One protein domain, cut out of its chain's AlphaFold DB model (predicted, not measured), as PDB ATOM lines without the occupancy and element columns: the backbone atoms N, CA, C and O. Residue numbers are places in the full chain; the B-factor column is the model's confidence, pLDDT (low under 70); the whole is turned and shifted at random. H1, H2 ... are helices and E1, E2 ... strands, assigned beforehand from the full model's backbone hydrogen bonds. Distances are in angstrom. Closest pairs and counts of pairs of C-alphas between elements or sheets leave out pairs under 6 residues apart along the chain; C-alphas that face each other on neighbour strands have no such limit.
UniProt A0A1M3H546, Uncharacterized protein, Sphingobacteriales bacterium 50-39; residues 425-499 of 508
ATOM      1  N   ARG A 425      39.082  -2.811  17.746       73.38
ATOM      2  CA  ARG A 425      39.357  -2.265  16.417       73.38
ATOM      3  C   ARG A 425      40.143  -3.302  15.640       73.38
ATOM      4  O   ARG A 425      41.272  -3.615  16.010       73.38
ATOM      5  N   GLN A 426      39.539  -3.795  14.567       75.12
ATOM      6  CA  GLN A 426      40.195  -4.677  13.615       75.12
ATOM      7  C   GLN A 426      40.944  -3.850  12.561       75.12
ATOM      8  O   GLN A 426      40.519  -2.763  12.145       75.12
ATOM      9  N   GLY A 427      42.082  -4.370  12.137       79.31
ATOM     10  CA  GLY A 427      42.867  -3.911  11.007       79.31
ATOM     11  C   GLY A 427      43.723  -5.060  10.491       79.31
ATOM     12  O   GLY A 427      43.694  -6.164  11.031       79.31
ATOM     13  N   TYR A 428      44.497  -4.788   9.453       83.06
ATOM     14  CA  TYR A 428      45.462  -5.739   8.926       83.06
ATOM     15  C   TYR A 428      46.823  -5.066   8.849       83.06
ATOM     16  O   TYR A 428      46.913  -3.933   8.370       83.06
ATOM     17  N   GLU A 429      47.854  -5.762   9.314       86.56
ATOM     18  CA  GLU A 429      49.241  -5.428   9.025       86.56
ATOM     19  C   GLU A 429      49.669  -6.145   7.737       86.56
ATOM     20  O   GLU A 429      49.407  -7.337   7.555       86.56
ATOM     21  N   ILE A 430      50.337  -5.419   6.841       88.12
ATOM     22  CA  ILE A 430      50.891  -5.980   5.607       88.12
ATOM     23  C   ILE A 430      52.331  -6.437   5.855       88.12
ATOM     24  O   ILE A 430      53.230  -5.635   6.130       88.12
ATOM     25  N   ILE A 431      52.574  -7.731   5.683       87.06
ATOM     26  CA  ILE A 431      53.909  -8.328   5.698       87.06
ATOM     27  C   ILE A 431      54.346  -8.557   4.253       87.06
ATOM     28  O   ILE A 431      53.767  -9.363   3.523       87.06
ATOM     29  N   VAL A 432      55.383  -7.828   3.842       87.75
ATOM     30  CA  VAL A 432      55.987  -7.936   2.510       87.75
ATOM     31  C   VAL A 432      56.949  -9.122   2.507       87.75
ATOM     32  O   VAL A 432      57.996  -9.069   3.149       87.75
ATOM     33  N   THR A 433      56.600 -10.202   1.807       87.62
ATOM     34  CA  THR A 433      57.405 -11.441   1.779       87.62
ATOM     35  C   THR A 433      58.492 -11.419   0.706       87.62
ATOM     36  O   THR A 433      59.473 -12.156   0.798       87.62
ATOM     37  N   ASN A 434      58.343 -10.565  -0.308       89.50
ATOM     38  CA  ASN A 434      59.283 -10.396  -1.412       89.50
ATOM     39  C   ASN A 434      59.399  -8.901  -1.762       89.50
ATOM     40  O   ASN A 434      58.363  -8.234  -1.798       89.50
ATOM     41  N   PRO A 435      60.595  -8.362  -2.082       87.19
ATOM     42  CA  PRO A 435      60.766  -6.971  -2.512       87.19
ATOM     43  C   PRO A 435      59.801  -6.496  -3.613       87.19
ATOM     44  O   PRO A 435      59.437  -5.323  -3.620       87.19
ATOM     45  N   ALA A 436      59.328  -7.387  -4.494       87.81
ATOM     46  CA  ALA A 436      58.307  -7.077  -5.498       87.81
ATOM     47  C   ALA A 436      56.993  -6.530  -4.896       87.81
ATOM     48  O   ALA A 436      56.380  -5.639  -5.482       87.81
ATOM     49  N   GLY A 437      56.598  -6.972  -3.696       88.06
ATOM     50  CA  GLY A 437      55.390  -6.487  -3.016       88.06
ATOM     51  C   GLY A 437      55.441  -4.994  -2.658       88.06
ATOM     52  O   GLY A 437      54.402  -4.338  -2.605       88.06
ATOM     53  N   TRP A 438      56.635  -4.404  -2.496       88.75
ATOM     54  CA  TRP A 438      56.766  -2.950  -2.329       88.75
ATOM     55  C   TRP A 438      56.368  -2.170  -3.586       88.75
ATOM     56  O   TRP A 438      55.840  -1.065  -3.466       88.75
ATOM     57  N   VAL A 439      56.572  -2.741  -4.778       88.88
ATOM     58  CA  VAL A 439      56.159  -2.128  -6.053       88.88
ATOM     59  C   VAL A 439      54.634  -2.105  -6.161       88.88
ATOM     60  O   VAL A 439      54.061  -1.100  -6.573       88.88
ATOM     61  N   GLU A 440      53.967  -3.168  -5.714       87.75
ATOM     62  CA  GLU A 440      52.502  -3.273  -5.707       87.75
ATOM     63  C   GLU A 440      51.864  -2.333  -4.670       87.75
ATOM     64  O   GLU A 440      50.908  -1.623  -4.989       87.75
ATOM     65  N   ILE A 441      52.439  -2.236  -3.460       89.62
ATOM     66  CA  ILE A 441      52.049  -1.235  -2.447       89.62
ATOM     67  C   ILE A 441      52.215   0.186  -3.000       89.62
ATOM     68  O   ILE A 441      51.306   1.011  -2.864       89.62
ATOM     69  N   PHE A 442      53.352   0.475  -3.644       90.00
ATOM     70  CA  PHE A 442      53.598   1.762  -4.295       90.00
ATOM     71  C   PHE A 442      52.556   2.045  -5.383       90.00
ATOM     72  O   PHE A 442      51.979   3.129  -5.393       90.00
ATOM     73  N   GLN A 443      52.264   1.082  -6.262       89.69
ATOM     74  CA  GLN A 443      51.301   1.230  -7.355       89.69
ATOM     75  C   GLN A 443      49.882   1.513  -6.833       89.69
ATOM     76  O   GLN A 443      49.236   2.461  -7.288       89.69
ATOM     77  N   PHE A 444      49.428   0.751  -5.837       90.06
ATOM     78  CA  PHE A 444      48.127   0.910  -5.175       90.06
ATOM     79  C   PHE A 444      47.992   2.276  -4.484       90.06
ATOM     80  O   PHE A 444      46.985   2.975  -4.639       90.06
ATOM     81  N   TRP A 445      49.032   2.705  -3.761       91.25
ATOM     82  CA  TRP A 445      49.097   4.038  -3.159       91.25
ATOM     83  C   TRP A 445      49.127   5.152  -4.218       91.25
ATOM     84  O   TRP A 445      48.417   6.156  -4.094       91.25
ATOM     85  N   TYR A 446      49.918   4.973  -5.278       89.81
ATOM     86  CA  TYR A 446      50.104   5.964  -6.332       89.81
ATOM     87  C   TYR A 446      48.797   6.226  -7.079       89.81
ATOM     88  O   TYR A 446      48.363   7.375  -7.152       89.81
ATOM     89  N   GLN A 447      48.110   5.174  -7.534       88.94
ATOM     90  CA  GLN A 447      46.836   5.285  -8.256       88.94
ATOM     91  C   GLN A 447      45.757   6.041  -7.461       88.94
ATOM     92  O   GLN A 447      44.977   6.790  -8.050       88.94
ATOM     93  N   ARG A 448      45.714   5.893  -6.127       86.69
ATOM     94  CA  ARG A 448      44.689   6.542  -5.285       86.69
ATOM     95  C   ARG A 448      45.076   7.917  -4.750       86.69
ATOM     96  O   ARG A 448      44.201   8.774  -4.609       86.69
ATOM     97  N   LYS A 449      46.353   8.128  -4.418       85.75
ATOM     98  CA  LYS A 449      46.839   9.341  -3.737       85.75
ATOM     99  C   LYS A 449      47.977  10.037  -4.483       85.75
ATOM    100  O   LYS A 449      47.932  11.257  -4.620       85.75
ATOM    101  N   GLY A 450      48.956   9.285  -4.987       83.31
ATOM    102  CA  GLY A 450      50.131   9.841  -5.669       83.31
ATOM    103  C   GLY A 450      49.822  10.592  -6.972       83.31
ATOM    104  O   GLY A 450      50.365  11.668  -7.184       83.31
ATOM    105  N   VAL A 451      48.880  10.109  -7.792       86.00
ATOM    106  CA  VAL A 451      48.469  10.759  -9.062       86.00
ATOM    107  C   VAL A 451      47.906  12.176  -8.858       86.00
ATOM    108  O   VAL A 451      47.962  13.001  -9.764       86.00
ATOM    109  N   LYS A 452      47.372  12.482  -7.668       84.56
ATOM    110  CA  LYS A 452      46.796  13.797  -7.319       84.56
ATOM    111  C   LYS A 452      47.760  14.688  -6.521       84.56
ATOM    112  O   LYS A 452      47.355  15.747  -6.046       84.56
ATOM    113  N   MET A 453      49.003  14.251  -6.319       84.62
ATOM    114  CA  MET A 453      50.017  14.969  -5.549       84.62
ATOM    115  C   MET A 453      50.936  15.797  -6.452       84.62
ATOM    116  O   MET A 453      51.232  15.422  -7.582       84.62
ATOM    117  N   ALA A 454      51.435  16.914  -5.922       85.00
ATOM    118  CA  ALA A 454      52.453  17.712  -6.593       85.00
ATOM    119  C   ALA A 454      53.815  16.984  -6.609       85.00
ATOM    120  O   ALA A 454      54.186  16.297  -5.650       85.00
ATOM    121  N   VAL A 455      54.558  17.142  -7.709       78.88
ATOM    122  CA  VAL A 455      55.798  16.392  -7.994       78.88
ATOM    123  C   VAL A 455      56.886  16.648  -6.941       78.88
ATOM    124  O   VAL A 455      57.598  15.720  -6.561       78.88
ATOM    125  N   ASP A 456      56.958  17.862  -6.389       84.88
ATOM    126  CA  ASP A 456      57.889  18.237  -5.315       84.88
ATOM    127  C   ASP A 456      57.653  17.457  -4.008       84.88
ATOM    128  O   ASP A 456      58.581  17.251  -3.225       84.88
ATOM    129  N   LYS A 457      56.419  16.992  -3.764       84.00
ATOM    130  CA  LYS A 457      56.069  16.194  -2.579       84.00
ATOM    131  C   LYS A 457      56.268  14.697  -2.783       84.00
ATOM    132  O   LYS A 457      56.420  13.981  -1.794       84.00
ATOM    133  N   MET A 458      56.298  14.218  -4.026       79.00
ATOM    134  CA  MET A 458      56.371  12.790  -4.355       79.00
ATOM    135  C   MET A 458      57.610  12.112  -3.743       79.00
ATOM    136  O   MET A 458      57.480  11.103  -3.056       79.00
ATOM    137  N   GLY A 459      58.794  12.721  -3.886       77.31
ATOM    138  CA  GLY A 459      60.051  12.199  -3.325       77.31
ATOM    139  C   GLY A 459      60.165  12.252  -1.792       77.31
ATOM    140  O   GLY A 459      61.109  11.700  -1.236       77.31
ATOM    141  N   SER A 460      59.223  12.900  -1.095       84.88
ATOM    142  CA  SER A 460      59.223  12.998   0.376       84.88
ATOM    143  C   SER A 460      58.454  11.867   1.076       84.88
ATOM    144  O   SER A 460      58.554  11.712   2.297       84.88
ATOM    145  N   VAL A 461      57.686  11.064   0.328       86.44
ATOM    146  CA  VAL A 461      56.875   9.978   0.892       86.44
ATOM    147  C   VAL A 461      57.729   8.726   1.077       86.44
ATOM    148  O   VAL A 461      58.214   8.134   0.118       86.44
ATOM    149  N   LYS A 462      57.882   8.299   2.332       90.12
ATOM    150  CA  LYS A 462      58.571   7.051   2.692       90.12
ATOM    151  C   LYS A 462      57.711   5.832   2.357       90.12
ATOM    152  O   LYS A 462      56.491   5.891   2.508       90.12
ATOM    153  N   LEU A 463      58.352   4.713   2.011       87.25
ATOM    154  CA  LEU A 463      57.683   3.436   1.716       87.25
ATOM    155  C   LEU A 463      56.733   2.995   2.844       87.25
ATOM    156  O   LEU A 463      55.584   2.652   2.571       87.25
ATOM    157  N   ASP A 464      57.135   3.128   4.111       86.50
ATOM    158  CA  ASP A 464      56.278   2.797   5.263       86.50
ATOM    159  C   ASP A 464      54.971   3.605   5.287       86.50
ATOM    160  O   ASP A 464      53.915   3.083   5.632       86.50
ATOM    161  N   SER A 465      54.994   4.866   4.837       86.25
ATOM    162  CA  SER A 465      53.778   5.686   4.731       86.25
ATOM    163  C   SER A 465      52.825   5.181   3.643       86.25
ATOM    164  O   SER A 465      51.621   5.442   3.724       86.25
ATOM    165  N   MET A 466      53.345   4.493   2.623       89.94
ATOM    166  CA  MET A 466      52.556   3.841   1.575       89.94
ATOM    167  C   MET A 466      51.989   2.510   2.089       89.94
ATOM    168  O   MET A 466      50.804   2.251   1.881       89.94
ATOM    169  N   LYS A 467      52.783   1.735   2.853       87.75
ATOM    170  CA  LYS A 467      52.324   0.538   3.587       87.75
ATOM    171  C   LYS A 467      51.159   0.889   4.522       87.75
ATOM    172  O   LYS A 467      50.076   0.339   4.356       87.75
ATOM    173  N   THR A 468      51.316   1.878   5.406       88.31
ATOM    174  CA  THR A 468      50.248   2.308   6.332       88.31
ATOM    175  C   THR A 468      48.996   2.821   5.611       88.31
ATOM    176  O   THR A 468      47.881   2.643   6.102       88.31
ATOM    177  N   PHE A 469      49.136   3.432   4.429       87.62
ATOM    178  CA  PHE A 469      47.977   3.788   3.604       87.62
ATOM    179  C   PHE A 469      47.264   2.549   3.045       87.62
ATOM    180  O   PHE A 469      46.034   2.503   3.062       87.62
ATOM    181  N   ALA A 470      48.012   1.544   2.580       86.69
ATOM    182  CA  ALA A 470      47.437   0.296   2.091       86.69
ATOM    183  C   ALA A 470      46.725  -0.485   3.210       86.69
ATOM    184  O   ALA A 470      45.587  -0.912   3.029       86.69
ATOM    185  N   GLU A 471      47.325  -0.561   4.399       87.69
ATOM    186  CA  GLU A 471      46.715  -1.128   5.612       87.69
ATOM    187  C   GLU A 471      45.428  -0.396   6.010       87.69
ATOM    188  O   GLU A 471      44.414  -1.025   6.315       87.69
ATOM    189  N   ALA A 472      45.427   0.941   5.962       84.12
ATOM    190  CA  ALA A 472      44.235   1.737   6.245       84.12
ATOM    191  C   ALA A 472      43.105   1.501   5.226       84.12
ATOM    192  O   ALA A 472      41.940   1.497   5.619       84.12
ATOM    193  N   ALA A 473      43.435   1.255   3.953       82.94
ATOM    194  CA  ALA A 473      42.461   0.964   2.898       82.94
ATOM    195  C   ALA A 473      41.765  -0.404   3.050       82.94
ATOM    196  O   ALA A 473      40.709  -0.611   2.458       82.94
ATOM    197  N   THR A 474      42.305  -1.315   3.869       78.81
ATOM    198  CA  THR A 474      41.667  -2.616   4.156       78.81
ATOM    199  C   THR A 474      40.437  -2.518   5.066       78.81
ATOM    200  O   THR A 474      39.698  -3.494   5.190       78.81
ATOM    201  N   LYS A 475      40.225  -1.370   5.722       75.75
ATOM    202  CA  LYS A 475      39.157  -1.165   6.705       75.75
ATOM    203  C   LYS A 475      37.866  -0.738   6.021       75.75
ATOM    204  O   LYS A 475      37.831   0.305   5.370       75.75
ATOM    205  N   ASP A 476      36.794  -1.487   6.252       63.66
ATOM    206  CA  ASP A 476      35.448  -1.031   5.916       63.66
ATOM    207  C   ASP A 476      35.109   0.234   6.714       63.66
ATOM    208  O   ASP A 476      35.156   0.267   7.947       63.66
ATOM    209  N   THR A 477      34.759   1.297   5.996       62.69
ATOM    210  CA  THR A 477      34.257   2.544   6.576       62.69
ATOM    211  C   THR A 477      32.914   2.893   5.940       62.69
ATOM    212  O   THR A 477      32.669   2.513   4.794       62.69
ATOM    213  N   PRO A 478      32.057   3.705   6.589       54.22
ATOM    214  CA  PRO A 478      30.770   4.117   6.010       54.22
ATOM    215  C   PRO A 478      30.850   4.864   4.664       54.22
ATOM    216  O   PRO A 478      29.817   5.182   4.085       54.22
ATOM    217  N   LYS A 479      32.059   5.201   4.188       51.81
ATOM    218  CA  LYS A 479      32.319   5.925   2.933       51.81
ATOM    219  C   LYS A 479      33.114   5.117   1.900       51.81
ATOM    220  O   LYS A 479      33.202   5.554   0.757       51.81
ATOM    221  N   GLN A 480      33.710   3.986   2.282       57.56
ATOM    222  CA  GLN A 480      34.533   3.157   1.401       57.56
ATOM    223  C   GLN A 480      34.564   1.713   1.917       57.56
ATOM    224  O   GLN A 480      34.920   1.477   3.073       57.56
ATOM    225  N   LYS A 481      34.225   0.764   1.036       63.72
ATOM    226  CA  LYS A 481      34.395  -0.674   1.270       63.72
ATOM    227  C   LYS A 481      35.888  -1.018   1.296       63.72
ATOM    228  O   LYS A 481      36.640  -0.505   0.465       63.72
ATOM    229  N   GLY A 482      36.298  -1.865   2.236       72.25
ATOM    230  CA  GLY A 482      37.685  -2.278   2.418       72.25
ATOM    231  C   GLY A 482      38.230  -2.977   1.174       72.25
ATOM    232  O   GLY A 482      37.601  -3.884   0.627       72.25
ATOM    233  N   GLU A 483      39.411  -2.560   0.726       77.81
ATOM    234  CA  GLU A 483      40.041  -3.044  -0.501       77.81
ATOM    235  C   GLU A 483      41.455  -3.544  -0.190       77.81
ATOM    236  O   GLU A 483      42.233  -2.864   0.484       77.81
ATOM    237  N   ARG A 484      41.792  -4.743  -0.672       83.50
ATOM    238  CA  ARG A 484      43.091  -5.394  -0.454       83.50
ATOM    239  C   ARG A 484      43.801  -5.570  -1.791       83.50
ATOM    240  O   ARG A 484      43.158  -5.830  -2.801       83.50
ATOM    241  N   ILE A 485      45.123  -5.441  -1.781       85.62
ATOM    242  CA  ILE A 485      45.979  -5.887  -2.886       85.62
ATOM    243  C   ILE A 485      45.982  -7.417  -2.846       85.62
ATOM    244  O   ILE A 485      46.496  -7.984  -1.879       85.62
ATOM    245  N   ASP A 486      45.408  -8.062  -3.858       79.69
ATOM    246  CA  ASP A 486      45.552  -9.504  -4.066       79.69
ATOM    247  C   ASP A 486      46.936  -9.778  -4.668       79.69
ATOM    248  O   ASP A 486      47.253  -9.316  -5.765       79.69
ATOM    249  N   SER A 487      47.803 -10.439  -3.900       84.19
ATOM    250  CA  SER A 487      49.193 -10.675  -4.276       84.19
ATOM    251  C   SER A 487      49.805 -11.845  -3.517       84.19
ATOM    252  O   SER A 487      49.675 -11.973  -2.302       84.19
ATOM    253  N   LYS A 488      50.600 -12.642  -4.235       85.75
ATOM    254  CA  LYS A 488      51.459 -13.698  -3.674       85.75
ATOM    255  C   LYS A 488      52.682 -13.171  -2.902       85.75
ATOM    256  O   LYS A 488      53.394 -13.961  -2.285       85.75
ATOM    257  N   PHE A 489      52.956 -11.867  -2.963       85.62
ATOM    258  CA  PHE A 489      54.107 -11.211  -2.326       85.62
ATOM    259  C   PHE A 489      53.744 -10.436  -1.048       85.62
ATOM    260  O   PHE A 489      54.630  -9.878  -0.392       85.62
ATOM    261  N   LEU A 490      52.456 -10.398  -0.692       87.44
ATOM    262  CA  LEU A 490      51.915  -9.680   0.460       87.44
ATOM    263  C   LEU A 490      51.072 -10.632   1.316       87.44
ATOM    264  O   LEU A 490      50.164 -11.288   0.813       87.44
ATOM    265  N   ARG A 491      51.340 -10.683   2.622       85.81
ATOM    266  CA  ARG A 491      50.497 -11.381   3.604       85.81
ATOM    267  C   ARG A 491      49.793 -10.354   4.487       85.81
ATOM    268  O   ARG A 491      50.413  -9.371   4.880       85.81
ATOM    269  N   TYR A 492      48.519 -10.583   4.792       84.62
ATOM    270  CA  TYR A 492      47.734  -9.737   5.693       84.62
ATOM    271  C   TYR A 492      47.555 -10.453   7.026       84.62
ATOM    272  O   TYR A 492      46.757 -11.386   7.121       84.62
ATOM    273  N   ASP A 493      48.261  -9.996   8.054       83.12
ATOM    274  CA  ASP A 493      48.098 -10.511   9.409       83.12
ATOM    275  C   ASP A 493      47.077  -9.637  10.145       83.12
ATOM    276  O   ASP A 493      47.119  -8.409  10.072       83.12
ATOM    277  N   LEU A 494      46.126 -10.257  10.845       79.69
ATOM    278  CA  LEU A 494      45.092  -9.528  11.581       79.69
ATOM    279  C   LEU A 494      45.722  -8.770  12.775       79.69
ATOM    280  O   LEU A 494      46.254  -9.415  13.687       79.69
ATOM    281  N   ASP A 495      45.652  -7.430  12.768       81.50
ATOM    282  CA  ASP A 495      45.966  -6.540  13.906       81.50
ATOM    283  C   ASP A 495      44.657  -6.235  14.645       81.50
ATOM    284  O   ASP A 495      43.744  -5.611  14.094       81.50
ATOM    285  N   VAL A 496      44.552  -6.687  15.894       81.12
ATOM    286  CA  VAL A 496      43.363  -6.490  16.729       81.12
ATOM    287  C   VAL A 496      43.748  -5.708  17.967       81.12
ATOM    288  O   VAL A 496      44.574  -6.147  18.764       81.12
ATOM    289  N   ARG A 497      43.107  -4.554  18.161       79.31
ATOM    290  CA  ARG A 497      43.332  -3.701  19.333       79.31
ATOM    291  C   ARG A 497      42.079  -3.641  20.187       79.31
ATOM    292  O   ARG A 497      41.083  -3.041  19.775       79.31
ATOM    293  N   ALA A 498      42.140  -4.241  21.371       78.00
ATOM    294  CA  ALA A 498      41.067  -4.166  22.355       78.00
ATOM    295  C   ALA A 498      40.898  -2.713  22.836       78.00
ATOM    296  O   ALA A 498      41.875  -2.053  23.198       78.00
ATOM    297  N   ILE A 499      39.666  -2.203  22.825       76.81
ATOM    298  CA  ILE A 499      39.342  -0.843  23.256       76.81
ATOM    299  C   ILE A 499      39.131  -0.831  24.773       76.81
ATOM    300  O   ILE A 499      38.379  -1.627  25.331       76.81
TER     301      ILE A 499
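This is residues 425 to 499 of the 508 residues of an uncharacterized protein of Sphingobacteriales bacterium 50-39 (UniProt A0A1M3H546). A two-strand antiparallel ribbon, E1 beside E2, has H3 packed on E1, while H1 crosses H3 steeply; residues 451 to 457, of which 455 to 457 belong to H2, stick out at the end away from the ribbon. A long loop, residues 474 to 489, returns from H3 to E2. The printed part has 75 residues, with named elements E1, H1, H2, H3, E2 in that order, of mixed class. It is compact, with a radius of gyration of the C-alphas of 13.0 A and spans of 39 by 31 by 20 A.

E1, residues 425 to 432, and E2, residues 490 to 498, are antiparallel neighbours at 152 degrees; N 427 and O 495, 2.9 A apart, are within hydrogen-bond range. H1, residues 436 to 448, touches H3, residues 463 to 473, at a steep tilt of 63 degrees, the same way; their closest C-alphas, of Trp 445 and Met 466, are 5.9 A apart. The closest C-alphas of E1 and H3, of Tyr 428 and Glu 471, are 5.8 A apart. H2, residues 455 to 458, is apart from H1, H3, E1 and E2. Every O i to N i+4 pair is within hydrogen-bond range in H3, and 8 of 9 in H1; H2 is too short for one.

E1 begins at C-alpha 425 (39.357, -2.265, 16.417) and measures 22.4 A, H1 19.3 A, H3 15.5 A; E2, 25.0 A, ends at C-alpha 498 (41.067, -4.166, 22.355).

The farthest C-alphas, of Val 455 and Ala 498, are 39.5 A apart. The printed part has no cut; the link from H3 to E2 is long, and its residues 476 to 481 have pLDDT under 70.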